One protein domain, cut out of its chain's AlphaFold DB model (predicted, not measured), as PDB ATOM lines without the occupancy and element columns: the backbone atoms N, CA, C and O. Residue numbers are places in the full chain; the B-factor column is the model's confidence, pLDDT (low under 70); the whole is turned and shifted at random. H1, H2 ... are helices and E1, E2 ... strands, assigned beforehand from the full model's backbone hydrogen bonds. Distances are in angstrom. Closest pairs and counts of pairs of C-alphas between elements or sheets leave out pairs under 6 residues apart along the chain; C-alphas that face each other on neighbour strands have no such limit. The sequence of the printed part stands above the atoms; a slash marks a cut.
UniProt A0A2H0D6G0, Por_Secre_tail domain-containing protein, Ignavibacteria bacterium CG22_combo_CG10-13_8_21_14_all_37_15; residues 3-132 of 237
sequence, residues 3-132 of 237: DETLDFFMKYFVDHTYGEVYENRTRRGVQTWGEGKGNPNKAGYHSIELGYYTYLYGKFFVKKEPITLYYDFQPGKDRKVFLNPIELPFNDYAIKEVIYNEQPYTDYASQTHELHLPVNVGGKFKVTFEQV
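AT A GLANCE: This is residues 3 to 132 of the 237 residues of the protein "Por_Secre_tail domain-containing protein" of Ignavibacteria bacterium CG22_combo_CG10-13_8_21_14_all_37_15 (UniProt A0A2H0D6G0). Look first for two small sheets partly face to face, a loosely formed sandwich with the three-strand sheet E1, E5, E3 on one side and the pair E2, E4 on the other. Both helices lie beyond the E1 edge: H1 beside E1, and H2 sloping away from its end near E1 and E5, while the unnamed residues 13 to 44 make the far end of the domain. The printed part has 130 residues, with two named helices and five named strands in the order H1, H2, E1, E2, E3, E4, E5; both sheets are antiparallel. The class is mixed, helices and strands, with 60 residues in named elements, under half. The whole is compact, with a radius of gyration of the C-alphas of 16.3 A and spans of 43 by 38 by 24 A.

HOW THE PARTS SIT: Start at the inner strand E5, residues 123 to 131, in a strongly twisted sheet. On one side is the edge strand E1, residues 67 to 73, antiparallel at 153 degrees; look for N 69 and O 127, 2.8 A apart. On the other side is the edge strand E3, residues 93 to 100, antiparallel at 155 degrees, with N 128 and O 97 at 2.9 A. In the second sheet E2, residues 79 to 82, and E4, residues 114 to 117, are antiparallel at 150 degrees, with N 81 and O 115 at 2.8 A. E2 and E5 are apart. H1, residues 3 to 12, only grazes the sheet; its closest C-alphas to E1 are those of Thr 5 and Tyr 71, 6.0 A apart. H2, residues 45 to 62, is on the sheet at a height of 12.7 A, making two layers, a helix on one face of a sheet. It runs along the strands, at 18 degrees to E1 on the local plane, and its closest C-alphas to E1 are those of Phe 60 and Ile 67, 6.8 A apart. H1 and H2 are close but not clearly touching, about perpendicular at 82 degrees; their closest C-alphas, of Leu 6 and Glu 49, are 7.5 A apart. In H1 and H2 every O i to N i+4 pair is within hydrogen-bond range.

IN THESE COORDINATES: Find C-alpha 123 at (-0.226, -17.869, 32.333); from there E5 runs 26.0 A to C-alpha 131 at (14.359, 3.655, 33.005). E3 is 20.7 A long, E1 19.0 A, E2 10.0 A and E4 9.6 A. H2 runs 24.4 A from C-alpha 45 at (7.517, -11.276, 55.290), and H1 is 14.1 A long.

THE WHOLE: The C-alphas farthest apart, those of Pro 40 and Val 119, are 45.6 A apart. The printed part has no cut. The links H1 to H2, 32 residues, and E3 to E4, 13 residues, are long. The mean pLDDT of the printed part is 72.5; look for values under 70 at residues 3 to 49 and 87 to 91.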
ATOM      1  N   ASP A   3       0.845  -6.860  44.729       50.59
ATOM      2  CA  ASP A   3       0.565  -8.124  45.416       50.59
ATOM      3  C   ASP A   3       0.812  -9.347  44.532       50.59
ATOM      4  O   ASP A   3       1.333 -10.335  45.023       50.59
ATOM      5  N   GLU A   4       0.537  -9.282  43.226       51.22
ATOM      6  CA  GLU A   4       0.751 -10.421  42.317       51.22
ATOM      7  C   GLU A   4       2.231 -10.632  41.957       51.22
ATOM      8  O   GLU A   4       2.680 -11.766  41.802       51.22
ATOM      9  N   THR A   5       3.024  -9.559  41.851       51.31
ATOM     10  CA  THR A   5       4.472  -9.675  41.614       51.31
ATOM     11  C   THR A   5       5.205 -10.083  42.875       51.31
ATOM     12  O   THR A   5       6.139 -10.876  42.801       51.31
ATOM     13  N   LEU A   6       4.770  -9.571  44.029       54.25
ATOM     14  CA  LEU A   6       5.259 -10.018  45.320       54.25
ATOM     15  C   LEU A   6       4.872 -11.480  45.546       54.25
ATOM     16  O   LEU A   6       5.739 -12.254  45.905       54.25
ATOM     17  N   ASP A   7       3.642 -11.901  45.248       53.53
ATOM     18  CA  ASP A   7       3.219 -13.304  45.351       53.53
ATOM     19  C   ASP A   7       4.039 -14.218  44.425       53.53
ATOM     20  O   ASP A   7       4.543 -15.254  44.858       53.53
ATOM     21  N   PHE A   8       4.299 -13.800  43.181       51.78
ATOM     22  CA  PHE A   8       5.207 -14.516  42.283       51.78
ATOM     23  C   PHE A   8       6.649 -14.550  42.814       51.78
ATOM     24  O   PHE A   8       7.279 -15.606  42.844       51.78
ATOM     25  N   PHE A   9       7.200 -13.414  43.241       55.03
ATOM     26  CA  PHE A   9       8.559 -13.316  43.776       55.03
ATOM     27  C   PHE A   9       8.714 -14.182  45.032       55.03
ATOM     28  O   PHE A   9       9.660 -14.961  45.142       55.03
ATOM     29  N   MET A  10       7.723 -14.132  45.921       53.28
ATOM     30  CA  MET A  10       7.607 -14.980  47.098       53.28
ATOM     31  C   MET A  10       7.495 -16.447  46.698       53.28
ATOM     32  O   MET A  10       8.183 -17.244  47.304       53.28
ATOM     33  N   LYS A  11       6.746 -16.817  45.651       52.47
ATOM     34  CA  LYS A  11       6.640 -18.190  45.109       52.47
ATOM     35  C   LYS A  11       7.914 -18.705  44.425       52.47
ATOM     36  O   LYS A  11       8.017 -19.908  44.221       52.47
ATOM     37  N   TYR A  12       8.860 -17.844  44.048       47.34
ATOM     38  CA  TYR A  12      10.123 -18.229  43.394       47.34
ATOM     39  C   TYR A  12      11.354 -18.106  44.300       47.34
ATOM     40  O   TYR A  12      12.394 -18.683  43.992       47.34
ATOM     41  N   PHE A  13      11.227 -17.466  45.465       49.38
ATOM     42  CA  PHE A  13      12.174 -17.584  46.578       49.38
ATOM     43  C   PHE A  13      12.026 -18.928  47.325       49.38
ATOM     44  O   PHE A  13      12.232 -18.986  48.538       49.38
ATOM     45  N   VAL A  14      11.654 -20.003  46.604       48.84
ATOM     46  CA  VAL A  14      11.672 -21.382  47.120       48.84
ATOM     47  C   VAL A  14      13.039 -21.933  46.887       48.84
ATOM     48  O   VAL A  14      13.443 -22.157  45.747       48.84
ATOM     49  N   ASP A  15      13.722 -22.250  47.975       42.75
ATOM     50  CA  ASP A  15      14.724 -23.286  47.874       42.75
ATOM     51  C   ASP A  15      14.001 -24.605  47.561       42.75
ATOM     52  O   ASP A  15      13.429 -25.234  48.445       42.75
ATOM     53  N   HIS A  16      13.982 -25.027  46.296       42.62
ATOM     54  CA  HIS A  16      13.357 -26.289  45.883       42.62
ATOM     55  C   HIS A  16      14.156 -27.537  46.302       42.62
ATOM     56  O   HIS A  16      13.644 -28.650  46.191       42.62
ATOM     57  N   THR A  17      15.380 -27.364  46.807       39.16
ATOM     58  CA  THR A  17      16.216 -28.433  47.374       39.16
ATOM     59  C   THR A  17      15.791 -28.748  48.810       39.16
ATOM     60  O   THR A  17      15.799 -29.911  49.213       39.16
ATOM     61  N   TYR A  18      15.365 -27.731  49.573       42.91
ATOM     62  CA  TYR A  18      14.926 -27.871  50.971       42.91
ATOM     63  C   TYR A  18      13.440 -27.560  51.230       42.91
ATOM     64  O   TYR A  18      12.960 -27.799  52.341       42.91
ATOM     65  N   GLY A  19      12.703 -27.107  50.214       41.56
ATOM     66  CA  GLY A  19      11.259 -26.860  50.225       41.56
ATOM     67  C   GLY A  19      10.801 -25.559  50.894       41.56
ATOM     68  O   GLY A  19       9.650 -25.490  51.320       41.56
ATOM     69  N   GLU A  20      11.654 -24.541  51.027       40.53
ATOM     70  CA  GLU A  20      11.319 -23.340  51.806       40.53
ATOM     71  C   GLU A  20      11.061 -22.121  50.921       40.53
ATOM     72  O   GLU A  20      12.002 -21.543  50.389       40.53
ATOM     73  N   VAL A  21       9.783 -21.722  50.817       41.88
ATOM     74  CA  VAL A  21       9.372 -20.342  50.524       41.88
ATOM     75  C   VAL A  21       8.880 -19.678  51.776       41.88
ATOM     76  O   VAL A  21       8.062 -20.223  52.513       41.88
ATOM     77  N   TYR A  22       9.331 -18.448  51.954       52.38
ATOM     78  CA  TYR A  22       8.987 -17.544  53.035       52.38
ATOM     79  C   TYR A  22       7.553 -17.004  53.010       52.38
ATOM     80  O   TYR A  22       7.268 -15.929  53.532       52.38
ATOM     81  N   GLU A  23       6.621 -17.746  52.434       47.38
ATOM     82  CA  GLU A  23       5.217 -17.541  52.728       47.38
ATOM     83  C   GLU A  23       4.931 -18.122  54.124       47.38
ATOM     84  O   GLU A  23       5.757 -18.815  54.733       47.38
ATOM     85  N   ASN A  24       3.747 -17.826  54.644       49.91
ATOM     86  CA  ASN A  24       3.098 -18.456  55.787       49.91
ATOM     87  C   ASN A  24       2.958 -19.976  55.580       49.91
ATOM     88  O   ASN A  24       1.847 -20.477  55.489       49.91
ATOM     89  N   ARG A  25       4.058 -20.715  55.425       49.38
ATOM     90  CA  ARG A  25       4.116 -22.156  55.222       49.38
ATOM     91  C   ARG A  25       5.292 -22.750  55.997       49.38
ATOM     92  O   ARG A  25       6.365 -22.155  56.100       49.38
ATOM     93  N   THR A  26       5.076 -23.939  56.550       51.25
ATOM     94  CA  THR A  26       6.127 -24.754  57.182       51.25
ATOM     95  C   THR A  26       7.109 -25.299  56.141       51.25
ATOM     96  O   THR A  26       6.773 -25.384  54.962       51.25
ATOM     97  N   ARG A  27       8.259 -25.827  56.587       43.59
ATOM     98  CA  ARG A  27       9.216 -26.617  55.775       43.59
ATOM     99  C   ARG A  27       8.587 -27.804  55.009       43.59
ATOM    100  O   ARG A  27       9.225 -28.416  54.163       43.59
ATOM    101  N   ARG A  28       7.333 -28.169  55.309       48.28
ATOM    102  CA  ARG A  28       6.552 -29.214  54.618       48.28
ATOM    103  C   ARG A  28       5.455 -28.652  53.697       48.28
ATOM    104  O   ARG A  28       4.612 -29.412  53.237       48.28
ATOM    105  N   GLY A  29       5.420 -27.339  53.462       48.19
ATOM    106  CA  GLY A  29       4.475 -26.672  52.556       48.19
ATOM    107  C   GLY A  29       3.078 -26.381  53.128       48.19
ATOM    108  O   GLY A  29       2.219 -25.879  52.400       48.19
ATOM    109  N   VAL A  30       2.834 -26.670  54.412       51.31
ATOM    110  CA  VAL A  30       1.531 -26.455  55.081       51.31
ATOM    111  C   VAL A  30       1.382 -25.003  55.512       51.31
ATOM    112  O   VAL A  30       2.270 -24.513  56.203       51.31
ATOM    113  N   GLN A  31       0.262 -24.361  55.163       54.44
ATOM    114  CA  GLN A  31      -0.024 -22.962  55.483       54.44
ATOM    115  C   GLN A  31      -0.155 -22.730  57.004       54.44
ATOM    116  O   GLN A  31      -0.932 -23.414  57.666       54.44
ATOM    117  N   THR A  32       0.596 -21.782  57.567       53.78
ATOM    118  CA  THR A  32       0.612 -21.440  58.998       53.78
ATOM    119  C   THR A  32       0.360 -19.955  59.218       53.78
ATOM    120  O   THR A  32       1.075 -19.102  58.709       53.78
ATOM    121  N   TRP A  33      -0.661 -19.633  60.008       42.84
ATOM    122  CA  TRP A  33      -1.025 -18.260  60.352       42.84
ATOM    123  C   TRP A  33      -0.151 -17.759  61.519       42.84
ATOM    124  O   TRP A  33      -0.129 -18.400  62.568       42.84
ATOM    125  N   GLY A  34       0.565 -16.637  61.353       51.00
ATOM    126  CA  GLY A  34       1.218 -15.928  62.472       51.00
ATOM    127  C   GLY A  34       2.751 -15.796  62.467       51.00
ATOM    128  O   GLY A  34       3.289 -15.255  63.429       51.00
ATOM    129  N   GLU A  35       3.479 -16.193  61.417       52.41
ATOM    130  CA  GLU A  35       4.950 -16.019  61.354       52.41
ATOM    131  C   GLU A  35       5.396 -14.663  60.759       52.41
ATOM    132  O   GLU A  35       6.394 -14.563  60.046       52.41
ATOM    133  N   GLY A  36       4.686 -13.574  61.065       48.50
ATOM    134  CA  GLY A  36       4.977 -12.242  60.506       48.50
ATOM    135  C   GLY A  36       6.332 -11.636  60.911       48.50
ATOM    136  O   GLY A  36       6.736 -10.620  60.351       48.50
ATOM    137  N   LYS A  37       7.049 -12.233  61.874       47.88
ATOM    138  CA  LYS A  37       8.281 -11.666  62.457       47.88
ATOM    139  C   LYS A  37       9.578 -12.394  62.092       47.88
ATOM    140  O   LYS A  37      10.636 -11.981  62.558       47.88
ATOM    141  N   GLY A  38       9.517 -13.422  61.244       53.06
ATOM    142  CA  GLY A  38      10.682 -14.259  60.959       53.06
ATOM    143  C   GLY A  38      11.152 -15.051  62.184       53.06
ATOM    144  O   GLY A  38      10.635 -14.912  63.292       53.06
ATOM    145  N   ASN A  39      12.128 -15.924  61.981       58.16
ATOM    146  CA  ASN A  39      12.814 -16.678  63.019       58.16
ATOM    147  C   ASN A  39      14.326 -16.731  62.687       58.16
ATOM    148  O   ASN A  39      14.728 -16.280  61.616       58.16
ATOM    149  N   PRO A  40      15.194 -17.264  63.566       52.38
ATOM    150  CA  PRO A  40      16.646 -17.269  63.345       52.38
ATOM    151  C   PRO A  40      17.108 -17.932  62.039       52.38
ATOM    152  O   PRO A  40      18.197 -17.637  61.560       52.38
ATOM    153  N   ASN A  41      16.280 -18.803  61.462       50.12
ATOM    154  CA  ASN A  41      16.550 -19.507  60.213       50.12
ATOM    155  C   ASN A  41      15.686 -18.989  59.054       50.12
ATOM    156  O   ASN A  41      15.802 -19.507  57.948       50.12
ATOM    157  N   LYS A  42      14.799 -18.010  59.302       53.72
ATOM    158  CA  LYS A  42      13.790 -17.566  58.344       53.72
ATOM    159  C   LYS A  42      13.541 -16.049  58.402       53.72
ATOM    160  O   LYS A  42      13.033 -15.549  59.399       53.72
ATOM    161  N   ALA A  43      13.806 -15.303  57.332       54.72
ATOM    162  CA  ALA A  43      13.400 -13.901  57.224       54.72
ATOM    163  C   ALA A  43      11.865 -13.738  57.297       54.72
ATOM    164  O   ALA A  43      11.112 -14.531  56.733       54.72
ATOM    165  N   GLY A  44      11.386 -12.716  58.012       58.25
ATOM    166  CA  GLY A  44       9.957 -12.393  58.060       58.25
ATOM    167  C   GLY A  44       9.468 -11.784  56.744       58.25
ATOM    168  O   GLY A  44      10.264 -11.218  55.996       58.25
ATOM    169  N   TYR A  45       8.157 -11.840  56.492       56.81
ATOM    170  CA  TYR A  45       7.517 -11.276  55.290       56.81
ATOM    171  C   TYR A  45       7.985  -9.841  54.989       56.81
ATOM    172  O   TYR A  45       8.476  -9.566  53.899       56.81
ATOM    173  N   HIS A  46       7.963  -8.962  55.997       58.84
ATOM    174  CA  HIS A  46       8.404  -7.571  55.852       58.84
ATOM    175  C   HIS A  46       9.892  -7.427  55.503       58.84
ATOM    176  O   HIS A  46      10.278  -6.481  54.826       58.84
ATOM    177  N   SER A  47      10.747  -8.354  55.945       65.25
ATOM    178  CA  SER A  47      12.173  -8.339  55.597       65.25
ATOM    179  C   SER A  47      12.404  -8.707  54.132       65.25
ATOM    180  O   SER A  47      13.352  -8.220  53.521       65.25
ATOM    181  N   ILE A  48      11.539  -9.543  53.560       64.81
ATOM    182  CA  ILE A  48      11.645  -9.996  52.169       64.81
ATOM    183  C   ILE A  48      11.004  -8.994  51.231       64.81
ATOM    184  O   ILE A  48      11.578  -8.700  50.193       64.81
ATOM    185  N   GLU A  49       9.881  -8.410  51.631       65.12
ATOM    186  CA  GLU A  49       9.298  -7.255  50.964       65.12
ATOM    187  C   GLU A  49      10.309  -6.097  50.902       65.12
ATOM    188  O   GLU A  49      10.592  -5.569  49.827       65.12
ATOM    189  N   LEU A  50      10.965  -5.777  52.026       72.06
ATOM    190  CA  LEU A  50      12.050  -4.795  52.051       72.06
ATOM    191  C   LEU A  50      13.211  -5.198  51.132       72.06
ATOM    192  O   LEU A  50      13.737  -4.352  50.412       72.06
ATOM    193  N   GLY A  51      13.618  -6.471  51.138       73.75
ATOM    194  CA  GLY A  51      14.672  -6.983  50.260       73.75
ATOM    195  C   GLY A  51      14.312  -6.887  48.775       73.75
ATOM    196  O   GLY A  51      15.146  -6.475  47.971       73.75
ATOM    197  N   TYR A  52      13.064  -7.202  48.424       75.69
ATOM    198  CA  TYR A  52      12.510  -7.080  47.080       75.69
ATOM    199  C   TYR A  52      12.575  -5.633  46.607       75.69
ATOM    200  O   TYR A  52      13.239  -5.349  45.613       75.69
ATOM    201  N   TYR A  53      12.000  -4.698  47.367       78.50
ATOM    202  CA  TYR A  53      12.072  -3.284  47.015       78.50
ATOM    203  C   TYR A  53      13.518  -2.785  46.980       78.50
ATOM    204  O   TYR A  53      13.899  -2.125  46.022       78.50
ATOM    205  N   THR A  54      14.371  -3.159  47.937       79.31
ATOM    206  CA  THR A  54      15.793  -2.768  47.920       79.31
ATOM    207  C   THR A  54      16.498  -3.249  46.650       79.31
ATOM    208  O   THR A  54      17.263  -2.493  46.050       79.31
ATOM    209  N   TYR A  55      16.227  -4.479  46.205       81.94
ATOM    210  CA  TYR A  55      16.737  -5.000  44.938       81.94
ATOM    211  C   TYR A  55      16.224  -4.186  43.750       81.94
ATOM    212  O   TYR A  55      17.028  -3.785  42.908       81.94
ATOM    213  N   LEU A  56      14.917  -3.917  43.697       81.94
ATOM    214  CA  LEU A  56      14.312  -3.138  42.624       81.94
ATOM    215  C   LEU A  56      14.904  -1.729  42.571       81.94
ATOM    216  O   LEU A  56      15.509  -1.362  41.573       81.94
ATOM    217  N   TYR A  57      14.835  -0.972  43.666       82.38
ATOM    218  CA  TYR A  57      15.392   0.376  43.743       82.38
ATOM    219  C   TYR A  57      16.898   0.396  43.444       82.38
ATOM    220  O   TYR A  57      17.373   1.251  42.699       82.38
ATOM    221  N   GLY A  58      17.667  -0.561  43.971       81.62
ATOM    222  CA  GLY A  58      19.107  -0.646  43.734       81.62
ATOM    223  C   GLY A  58      19.455  -0.933  42.273       81.62
ATOM    224  O   GLY A  58      20.305  -0.262  41.686       81.62
ATOM    225  N   LYS A  59      18.789  -1.910  41.653       82.56
ATOM    226  CA  LYS A  59      19.026  -2.251  40.248       82.56
ATOM    227  C   LYS A  59      18.571  -1.127  39.320       82.56
ATOM    228  O   LYS A  59      19.307  -0.748  38.413       82.56
ATOM    229  N   PHE A  60      17.408  -0.552  39.607       82.06
ATOM    230  CA  PHE A  60      16.802   0.464  38.765       82.06
ATOM    231  C   PHE A  60      17.499   1.824  38.853       82.06
ATOM    232  O   PHE A  60      17.818   2.406  37.826       82.06
ATOM    233  N   PHE A  61      17.788   2.327  40.056       75.06
ATOM    234  CA  PHE A  61      18.277   3.701  40.233       75.06
ATOM    235  C   PHE A  61      19.774   3.807  40.474       75.06
ATOM    236  O   PHE A  61      20.409   4.744  39.993       75.06
ATOM    237  N   VAL A  62      20.351   2.868  41.228       80.81
ATOM    238  CA  VAL A  62      21.790   2.913  41.532       80.81
ATOM    239  C   VAL A  62      22.582   2.366  40.353       80.81
ATOM    240  O   VAL A  62      23.565   2.971  39.936       80.81
ATOM    241  N   LYS A  63      22.142   1.233  39.798       81.88
ATOM    242  CA  LYS A  63      22.829   0.585  38.675       81.88
ATOM    243  C   LYS A  63      22.313   1.004  37.300       81.88
ATOM    244  O   LYS A  63      23.024   0.782  36.327       81.88
ATOM    245  N   LYS A  64      21.124   1.620  37.220       84.06
ATOM    246  CA  LYS A  64      20.470   2.000  35.953       84.06
ATOM    247  C   LYS A  64      20.311   0.818  34.994       84.06
ATOM    248  O   LYS A  64      20.483   0.941  33.785       84.06
ATOM    249  N   GLU A  65      20.016  -0.355  35.546       86.25
ATOM    250  CA  GLU A  65      19.841  -1.588  34.786       86.25
ATOM    251  C   GLU A  65      18.349  -1.918  34.625       86.25
ATOM    252  O   GLU A  65      17.584  -1.772  35.585       86.25
ATOM    253  N   PRO A  66      17.924  -2.457  33.467       89.00
ATOM    254  CA  PRO A  66      16.565  -2.954  33.297       89.00
ATOM    255  C   PRO A  66      16.211  -4.047  34.312       89.00
ATOM    256  O   PRO A  66      17.029  -4.909  34.666       89.00
ATOM    257  N   ILE A  67      14.957  -4.065  34.748       87.94
ATOM    258  CA  ILE A  67      14.433  -5.067  35.677       87.94
ATOM    259  C   ILE A  67      13.436  -5.943  34.951       87.94
ATOM    260  O   ILE A  67      12.444  -5.459  34.429       87.94
ATOM    261  N   THR A  68      13.663  -7.248  34.996       87.00
ATOM    262  CA  THR A  68      12.698  -8.229  34.517       87.00
ATOM    263  C   THR A  68      11.931  -8.800  35.696       87.00
ATOM    264  O   THR A  68      12.528  -9.359  36.617       87.00
ATOM    265  N   LEU A  69      10.610  -8.697  35.626       84.19
ATOM    266  CA  LEU A  69       9.663  -9.274  36.563       84.19
ATOM    267  C   LEU A  69       8.812 -10.309  35.844       84.19
ATOM    268  O   LEU A  69       8.633 -10.269  34.627       84.19
ATOM    269  N   TYR A  70       8.305 -11.256  36.610       82.38
ATOM    270  CA  TYR A  70       7.505 -12.342  36.085       82.38
ATOM    271  C   TYR A  70       6.149 -12.332  36.781       82.38
ATOM    272  O   TYR A  70       6.064 -12.099  37.986       82.38
ATOM    273  N   TYR A  71       5.102 -12.565  36.001       80.88
ATOM    274  CA  TYR A  71       3.710 -12.512  36.428       80.88
ATOM    275  C   TYR A  71       3.015 -13.799  35.999       80.88
ATOM    276  O   TYR A  71       3.345 -14.356  34.952       80.88
ATOM    277  N   ASP A  72       2.063 -14.276  36.794       81.88
ATOM    278  CA  ASP A  72       1.274 -15.476  36.503       81.88
ATOM    279  C   ASP A  72      -0.216 -15.126  36.592       81.88
ATOM    280  O   ASP A  72      -0.817 -15.155  37.667       81.88
ATOM    281  N   PHE A  73      -0.805 -14.718  35.466       83.38
ATOM    282  CA  PHE A  73      -2.190 -14.250  35.436       83.38
ATOM    283  C   PHE A  73      -3.163 -15.410  35.274       83.38
ATOM    284  O   PHE A  73      -2.996 -16.269  34.411       83.38
ATOM    285  N   GLN A  74      -4.260 -15.395  36.024       83.31
ATOM    286  CA  GLN A  74      -5.323 -16.376  35.819       83.31
ATOM    287  C   GLN A  74      -6.101 -16.085  34.520       83.31
ATOM    288  O   GLN A  74      -6.416 -14.921  34.255       83.31
ATOM    289  N   PRO A  75      -6.449 -17.095  33.704       86.44
ATOM    290  CA  PRO A  75      -7.352 -16.909  32.571       86.44
ATOM    291  C   PRO A  75      -8.695 -16.333  33.033       86.44
ATOM    292  O   PRO A  75      -9.210 -16.708  34.086       86.44
ATOM    293  N   GLY A  76      -9.281 -15.419  32.263       85.94
ATOM    294  CA  GLY A  76     -10.510 -14.760  32.698       85.94
ATOM    295  C   GLY A  76     -11.171 -13.898  31.637       85.94
ATOM    296  O   GLY A  76     -11.011 -14.122  30.443       85.94
ATOM    297  N   LYS A  77     -11.946 -12.909  32.081       91.75
ATOM    298  CA  LYS A  77     -12.563 -11.924  31.186       91.75
ATOM    299  C   LYS A  77     -11.513 -10.970  30.617       91.75
ATOM    300  O   LYS A  77     -10.433 -10.822  31.195       91.75
ATOM    301  N   ASP A  78     -11.914 -10.322  29.531       94.06
ATOM    302  CA  ASP A  78     -11.244  -9.161  28.955       94.06
ATOM    303  C   ASP A  78     -10.990  -8.109  30.038       94.06
ATOM    304  O   ASP A  78     -11.923  -7.722  30.756       94.06
ATOM    305  N   ARG A  79      -9.728  -7.723  30.233       90.75
ATOM    306  CA  ARG A  79      -9.344  -6.803  31.309       90.75
ATOM    307  C   ARG A  79      -8.020  -6.110  31.042       90.75
ATOM    308  O   ARG A  79      -7.143  -6.634  30.368       90.75
ATOM    309  N   LYS A  80      -7.852  -4.957  31.674       87.31
ATOM    310  CA  LYS A  80      -6.598  -4.209  31.723       87.31
ATOM    311  C   LYS A  80      -5.983  -4.362  33.106       87.31
ATOM    312  O   LYS A  80      -6.689  -4.246  34.108       87.31
ATOM    313  N   VAL A  81      -4.691  -4.651  33.152       83.75
ATOM    314  CA  VAL A  81      -3.914  -4.805  34.381       83.75
ATOM    315  C   VAL A  81      -2.852  -3.720  34.409       83.75
ATOM    316  O   VAL A  81      -2.067  -3.594  33.477       83.75
ATOM    317  N   PHE A  82      -2.819  -2.943  35.485       83.38
ATOM    318  CA  PHE A  82      -1.789  -1.931  35.693       83.38
ATOM    319  C   PHE A  82      -0.601  -2.557  36.416       83.38
ATOM    320  O   PHE A  82      -0.734  -3.031  37.545       83.38
ATOM    321  N   LEU A  83       0.555  -2.573  35.760       81.81
ATOM    322  CA  LEU A  83       1.782  -3.142  36.300       81.81
ATOM    323  C   LEU A  83       2.598  -2.040  36.975       81.81
ATOM    324  O   LEU A  83       3.388  -1.365  36.328       81.81
ATOM    325  N   ASN A  84       2.426  -1.868  38.283       77.88
ATOM    326  CA  ASN A  84       3.166  -0.870  39.053       77.88
ATOM    327  C   ASN A  84       4.121  -1.547  40.056       77.88
ATOM    328  O   ASN A  84       3.760  -1.711  41.225       77.88
ATOM    329  N   PRO A  85       5.300  -2.028  39.612       72.06
ATOM    330  CA  PRO A  85       6.202  -2.790  40.472       72.06
ATOM    331  C   PRO A  85       6.917  -1.946  41.534       72.06
ATOM    332  O   PRO A  85       7.440  -2.506  42.498       72.06
ATOM    333  N   ILE A  86       6.976  -0.622  41.363       72.56
ATOM    334  CA  ILE A  86       7.614   0.308  42.295       72.56
ATOM    335  C   ILE A  86       6.745   1.562  42.366       72.56
ATOM    336  O   ILE A  86       6.444   2.141  41.335       72.56
ATOM    337  N   GLU A  87       6.381   2.009  43.568       68.69
ATOM    338  CA  GLU A  87       5.542   3.196  43.779       68.69
ATOM    339  C   GLU A  87       6.271   4.501  43.398       68.69
ATOM    340  O   GLU A  87       6.805   5.222  44.239       68.69
ATOM    341  N   LEU A  88       6.315   4.786  42.099       65.56
ATOM    342  CA  LEU A  88       6.993   5.924  41.486       65.56
ATOM    343  C   LEU A  88       6.070   6.638  40.494       65.56
ATOM    344  O   LEU A  88       5.084   6.059  40.030       65.56
ATOM    345  N   PRO A  89       6.405   7.879  40.104       66.50
ATOM    346  CA  PRO A  89       5.794   8.511  38.946       66.50
ATOM    347  C   PRO A  89       5.984   7.650  37.688       66.50
ATOM    348  O   PRO A  89       7.098   7.248  37.357       66.50
ATOM    349  N   PHE A  90       4.899   7.427  36.940       63.59
ATOM    350  CA  PHE A  90       4.903   6.645  35.694       63.59
ATOM    351  C   PHE A  90       5.900   7.153  34.635       63.59
ATOM    352  O   PHE A  90       6.289   6.404  33.753       63.59
ATOM    353  N   ASN A  91       6.346   8.408  34.738       68.56
ATOM    354  CA  ASN A  91       7.252   9.036  33.776       68.56
ATOM    355  C   ASN A  91       8.734   8.671  33.969       68.56
ATOM    356  O   ASN A  91       9.551   9.038  33.123       68.56
ATOM    357  N   ASP A  92       9.091   7.988  35.060       77.94
ATOM    358  CA  ASP A  92      10.487   7.653  35.371       77.94
ATOM    359  C   ASP A  92      10.921   6.318  34.738       77.94
ATOM    360  O   ASP A  92      12.115   6.027  34.612       77.94
ATOM    361  N   TYR A  93       9.958   5.487  34.331       85.94
ATOM    362  CA  TYR A  93      10.211   4.170  33.762       85.94
ATOM    363  C   TYR A  93       9.088   3.684  32.864       85.94
ATOM    364  O   TYR A  93       7.939   4.076  33.012       85.94
ATOM    365  N   ALA A  94       9.418   2.776  31.954       89.88
ATOM    366  CA  ALA A  94       8.474   2.230  30.998       89.88
ATOM    367  C   ALA A  94       8.634   0.713  30.870       89.88
ATOM    368  O   ALA A  94       9.673   0.138  31.214       89.88
ATOM    369  N   ILE A  95       7.596   0.053  30.358       91.44
ATOM    370  CA  ILE A  95       7.714  -1.340  29.926       91.44
ATOM    371  C   ILE A  95       8.538  -1.355  28.637       91.44
ATOM    372  O   ILE A  95       8.091  -0.847  27.608       91.44
ATOM    373  N   LYS A  96       9.720  -1.965  28.703       92.75
ATOM    374  CA  LYS A  96      10.613  -2.196  27.564       92.75
ATOM    375  C   LYS A  96      10.098  -3.313  26.665       92.75
ATOM    376  O   LYS A  96      10.096  -3.197  25.445       92.75
ATOM    377  N   GLU A  97       9.725  -4.431  27.278       94.88
ATOM    378  CA  GLU A  97       9.283  -5.633  26.574       94.88
ATOM    379  C   GLU A  97       8.341  -6.464  27.447       94.88
ATOM    380  O   GLU A  97       8.475  -6.519  28.674       94.88
ATOM    381  N   VAL A  98       7.422  -7.165  26.785       93.50
ATOM    382  CA  VAL A  98       6.573  -8.191  27.385       93.50
ATOM    383  C   VAL A  98       6.710  -9.464  26.561       93.50
ATOM    384  O   VAL A  98       6.587  -9.443  25.338       93.50
ATOM    385  N   ILE A  99       6.958 -10.583  27.234       91.00
ATOM    386  CA  ILE A  99       7.023 -11.918  26.640       91.00
ATOM    387  C   ILE A  99       5.941 -12.781  27.284       91.00
ATOM    388  O   ILE A  99       5.887 -12.907  28.508       91.00
ATOM    389  N   TYR A 100       5.113 -13.403  26.451       92.31
ATOM    390  CA  TYR A 100       4.065 -14.341  26.833       92.31
ATOM    391  C   TYR A 100       4.296 -15.672  26.115       92.31
ATOM    392  O   TYR A 100       4.386 -15.699  24.891       92.31
ATOM    393  N   ASN A 101       4.419 -16.776  26.862       85.69
ATOM    394  CA  ASN A 101       4.719 -18.106  26.302       85.69
ATOM    395  C   ASN A 101       5.909 -18.099  25.321       85.69
ATOM    396  O   ASN A 101       5.825 -18.636  24.221       85.69
ATOM    397  N   GLU A 102       7.005 -17.446  25.720       85.50
ATOM    398  CA  GLU A 102       8.238 -17.312  24.923       85.50
ATOM    399  C   GLU A 102       8.089 -16.502  23.620       85.50
ATOM    400  O   GLU A 102       9.038 -16.412  22.844       85.50
ATOM    401  N   GLN A 103       6.937 -15.864  23.395       89.44
ATOM    402  CA  GLN A 103       6.680 -14.999  22.245       89.44
ATOM    403  C   GLN A 103       6.515 -13.532  22.670       89.44
ATOM    404  O   GLN A 103       6.006 -13.269  23.765       89.44
ATOM    405  N   PRO A 104       6.912 -12.557  21.829       94.81
ATOM    406  CA  PRO A 104       6.634 -11.147  22.085       94.81
ATOM    407  C   PRO A 104       5.131 -10.897  22.226       94.81
ATOM    408  O   PRO A 104       4.334 -11.319  21.387       94.81
ATOM    409  N   TYR A 105       4.752 -10.185  23.279       92.69
ATOM    410  CA  TYR A 105       3.389  -9.735  23.519       92.69
ATOM    411  C   TYR A 105       3.334  -8.229  23.307       92.69
ATOM    412  O   TYR A 105       4.174  -7.524  23.851       92.69
ATOM    413  N   THR A 106       2.383  -7.729  22.520       94.25
ATOM    414  CA  THR A 106       2.358  -6.322  22.074       94.25
ATOM    415  C   THR A 106       1.164  -5.524  22.586       94.25
ATOM    416  O   THR A 106       1.131  -4.312  22.402       94.25
ATOM    417  N   ASP A 107       0.199  -6.171  23.242       94.06
ATOM    418  CA  ASP A 107      -1.023  -5.521  23.721       94.06
ATOM    419  C   ASP A 107      -0.810  -4.888  25.106       94.06
ATOM    420  O   ASP A 107      -1.324  -5.335  26.134       94.06
ATOM    421  N   TYR A 108       0.067  -3.886  25.145       93.06
ATOM    422  CA  TYR A 108       0.383  -3.127  26.349       93.06
ATOM    423  C   TYR A 108       0.731  -1.672  26.025       93.06
ATOM    424  O   TYR A 108       1.287  -1.353  24.974       93.06
ATOM    425  N   ALA A 109       0.442  -0.780  26.964       88.62
ATOM    426  CA  ALA A 109       0.864   0.606  26.934       88.62
ATOM    427  C   ALA A 109       2.153   0.764  27.748       88.62
ATOM    428  O   ALA A 109       2.154   0.660  28.977       88.62
ATOM    429  N   SER A 110       3.255   1.031  27.046       88.81
ATOM    430  CA  SER A 110       4.598   1.101  27.634       88.81
ATOM    431  C   SER A 110       4.726   2.150  28.749       88.81
ATOM    432  O   SER A 110       5.301   1.843  29.787       88.81
ATOM    433  N   GLN A 111       4.139   3.342  28.577       85.50
ATOM    434  CA  GLN A 111       4.280   4.470  29.514       85.50
ATOM    435  C   GLN A 111       3.307   4.427  30.700       85.50
ATOM    436  O   GLN A 111       3.651   4.821  31.805       85.50
ATOM    437  N   THR A 112       2.080   3.941  30.497       84.31
ATOM    438  CA  THR A 112       1.070   3.851  31.572       84.31
ATOM    439  C   THR A 112       1.088   2.501  32.288       84.31
ATOM    440  O   THR A 112       0.223   2.230  33.119       84.31
ATOM    441  N   HIS A 113       2.034   1.634  31.912       85.00
ATOM    442  CA  HIS A 113       2.199   0.255  32.376       85.00
ATOM    443  C   HIS A 113       0.916  -0.582  32.313       85.00
ATOM    444  O   HIS A 113       0.700  -1.479  33.130       85.00
ATOM    445  N   GLU A 114       0.040  -0.283  31.357       86.12
ATOM    446  CA  GLU A 114      -1.228  -0.988  31.199       86.12
ATOM    447  C   GLU A 114      -1.013  -2.202  30.296       86.12
ATOM    448  O   GLU A 114      -0.712  -2.052  29.117       86.12
ATOM    449  N   LEU A 115      -1.170  -3.407  30.834       88.38
ATOM    450  CA  LEU A 115      -1.188  -4.652  30.075       88.38
ATOM    451  C   LEU A 115      -2.640  -5.041  29.799       88.38
ATOM    452  O   LEU A 115      -3.417  -5.267  30.729       88.38
ATOM    453  N   HIS A 116      -3.016  -5.147  28.532       93.38
ATOM    454  CA  HIS A 116      -4.332  -5.639  28.157       93.38
ATOM    455  C   HIS A 116      -4.300  -7.166  28.067       93.38
ATOM    456  O   HIS A 116      -3.405  -7.738  27.453       93.38
ATOM    457  N   LEU A 117      -5.259  -7.832  28.707       91.19
ATOM    458  CA  LEU A 117      -5.429  -9.283  28.719       91.19
ATOM    459  C   LEU A 117      -6.805  -9.631  28.132       91.19
ATOM    460  O   LEU A 117      -7.812  -9.509  28.839       91.19
ATOM    461  N   PRO A 118      -6.851 -10.099  26.870       94.25
ATOM    462  CA  PRO A 118      -8.075 -10.572  26.240       94.25
ATOM    463  C   PRO A 118      -8.723 -11.754  26.966       94.25
ATOM    464  O   PRO A 118      -8.130 -12.414  27.827       94.25
ATOM    465  N   VAL A 119      -9.957 -12.073  26.573       94.19
ATOM    466  CA  VAL A 119     -10.705 -13.213  27.123       94.19
ATOM    467  C   VAL A 119      -9.875 -14.505  27.064       94.19
ATOM    468  O   VAL A 119      -9.320 -14.862  26.028       94.19
ATOM    469  N   ASN A 120      -9.838 -15.228  28.184       91.50
ATOM    470  CA  ASN A 120      -9.107 -16.475  28.416       91.50
ATOM    471  C   ASN A 120      -7.577 -16.389  28.286       91.50
ATOM    472  O   ASN A 120      -6.913 -17.424  28.342       91.50
ATOM    473  N   VAL A 121      -6.997 -15.189  28.191       89.12
ATOM    474  CA  VAL A 121      -5.543 -15.011  28.267       89.12
ATOM    475  C   VAL A 121      -5.095 -15.061  29.730       89.12
ATOM    476  O   VAL A 121      -5.644 -14.384  30.604       89.12
ATOM    477  N   GLY A 122      -4.102 -15.905  29.995       84.88
ATOM    478  CA  GLY A 122      -3.489 -16.130  31.301       84.88
ATOM    479  C   GLY A 122      -2.223 -16.980  31.171       84.88
ATOM    480  O   GLY A 122      -1.899 -17.454  30.082       84.88
ATOM    481  N   GLY A 123      -1.507 -17.175  32.270       82.31
ATOM    482  CA  GLY A 123      -0.226 -17.869  32.333       82.31
ATOM    483  C   GLY A 123       0.938 -16.923  32.607       82.31
ATOM    484  O   GLY A 123       0.756 -15.830  33.147       82.31
ATOM    485  N   LYS A 124       2.144 -17.365  32.241       83.94
ATOM    486  CA  LYS A 124       3.395 -16.704  32.622       83.94
ATOM    487  C   LYS A 124       3.769 -15.593  31.651       83.94
ATOM    488  O   LYS A 124       3.984 -15.838  30.464       83.94
ATOM    489  N   PHE A 125       3.924 -14.397  32.195       87.44
ATOM    490  CA  PHE A 125       4.440 -13.227  31.505       87.44
ATOM    491  C   PHE A 125       5.798 -12.867  32.085       87.44
ATOM    492  O   PHE A 125       5.994 -12.900  33.298       87.44
ATOM    493  N   LYS A 126       6.728 -12.503  31.213       88.25
ATOM    494  CA  LYS A 126       8.006 -11.895  31.568       88.25
ATOM    495  C   LYS A 126       7.958 -10.453  31.078       88.25
ATOM    496  O   LYS A 126       7.847 -10.223  29.879       88.25
ATOM    497  N   VAL A 127       8.007  -9.504  32.002       87.88
ATOM    498  CA  VAL A 127       7.907  -8.069  31.726       87.88
ATOM    499  C   VAL A 127       9.221  -7.427  32.124       87.88
ATOM    500  O   VAL A 127       9.621  -7.509  33.285       87.88
ATOM    501  N   THR A 128       9.904  -6.806  31.173       90.62
ATOM    502  CA  THR A 128      11.113  -6.039  31.458       90.62
ATOM    503  C   THR A 128      10.766  -4.561  31.476       90.62
ATOM    504  O   THR A 128      10.208  -4.029  30.520       90.62
ATOM    505  N   PHE A 129      11.124  -3.903  32.567       90.69
ATOM    506  CA  PHE A 129      11.034  -2.468  32.761       90.69
ATOM    507  C   PHE A 129      12.410  -1.854  32.560       90.69
ATOM    508  O   PHE A 129      13.424  -2.428  32.968       90.69
ATOM    509  N   GLU A 130      12.450  -0.673  31.968       90.12
ATOM    510  CA  GLU A 130      13.668   0.120  31.866       90.12
ATOM    511  C   GLU A 130      13.400   1.564  32.246       90.12
ATOM    512  O   GLU A 130      12.268   2.049  32.165       90.12
ATOM    513  N   GLN A 131      14.449   2.236  32.712       86.50
ATOM    514  CA  GLN A 131      14.359   3.655  33.005       86.50
ATOM    515  C   GLN A 131      14.070   4.379  31.697       86.50
ATOM    516  O   GLN A 131      14.727   4.113  30.688       86.50
ATOM    517  N   VAL A 132      13.113   5.305  31.724       79.38
ATOM    518  CA  VAL A 132      12.983   6.259  30.628       79.38
ATOM    519  C   VAL A 132      14.164   7.204  30.779       79.38
ATOM    520  O   VAL A 132      14.151   8.145  31.571       79.38
TER     521      VAL A 132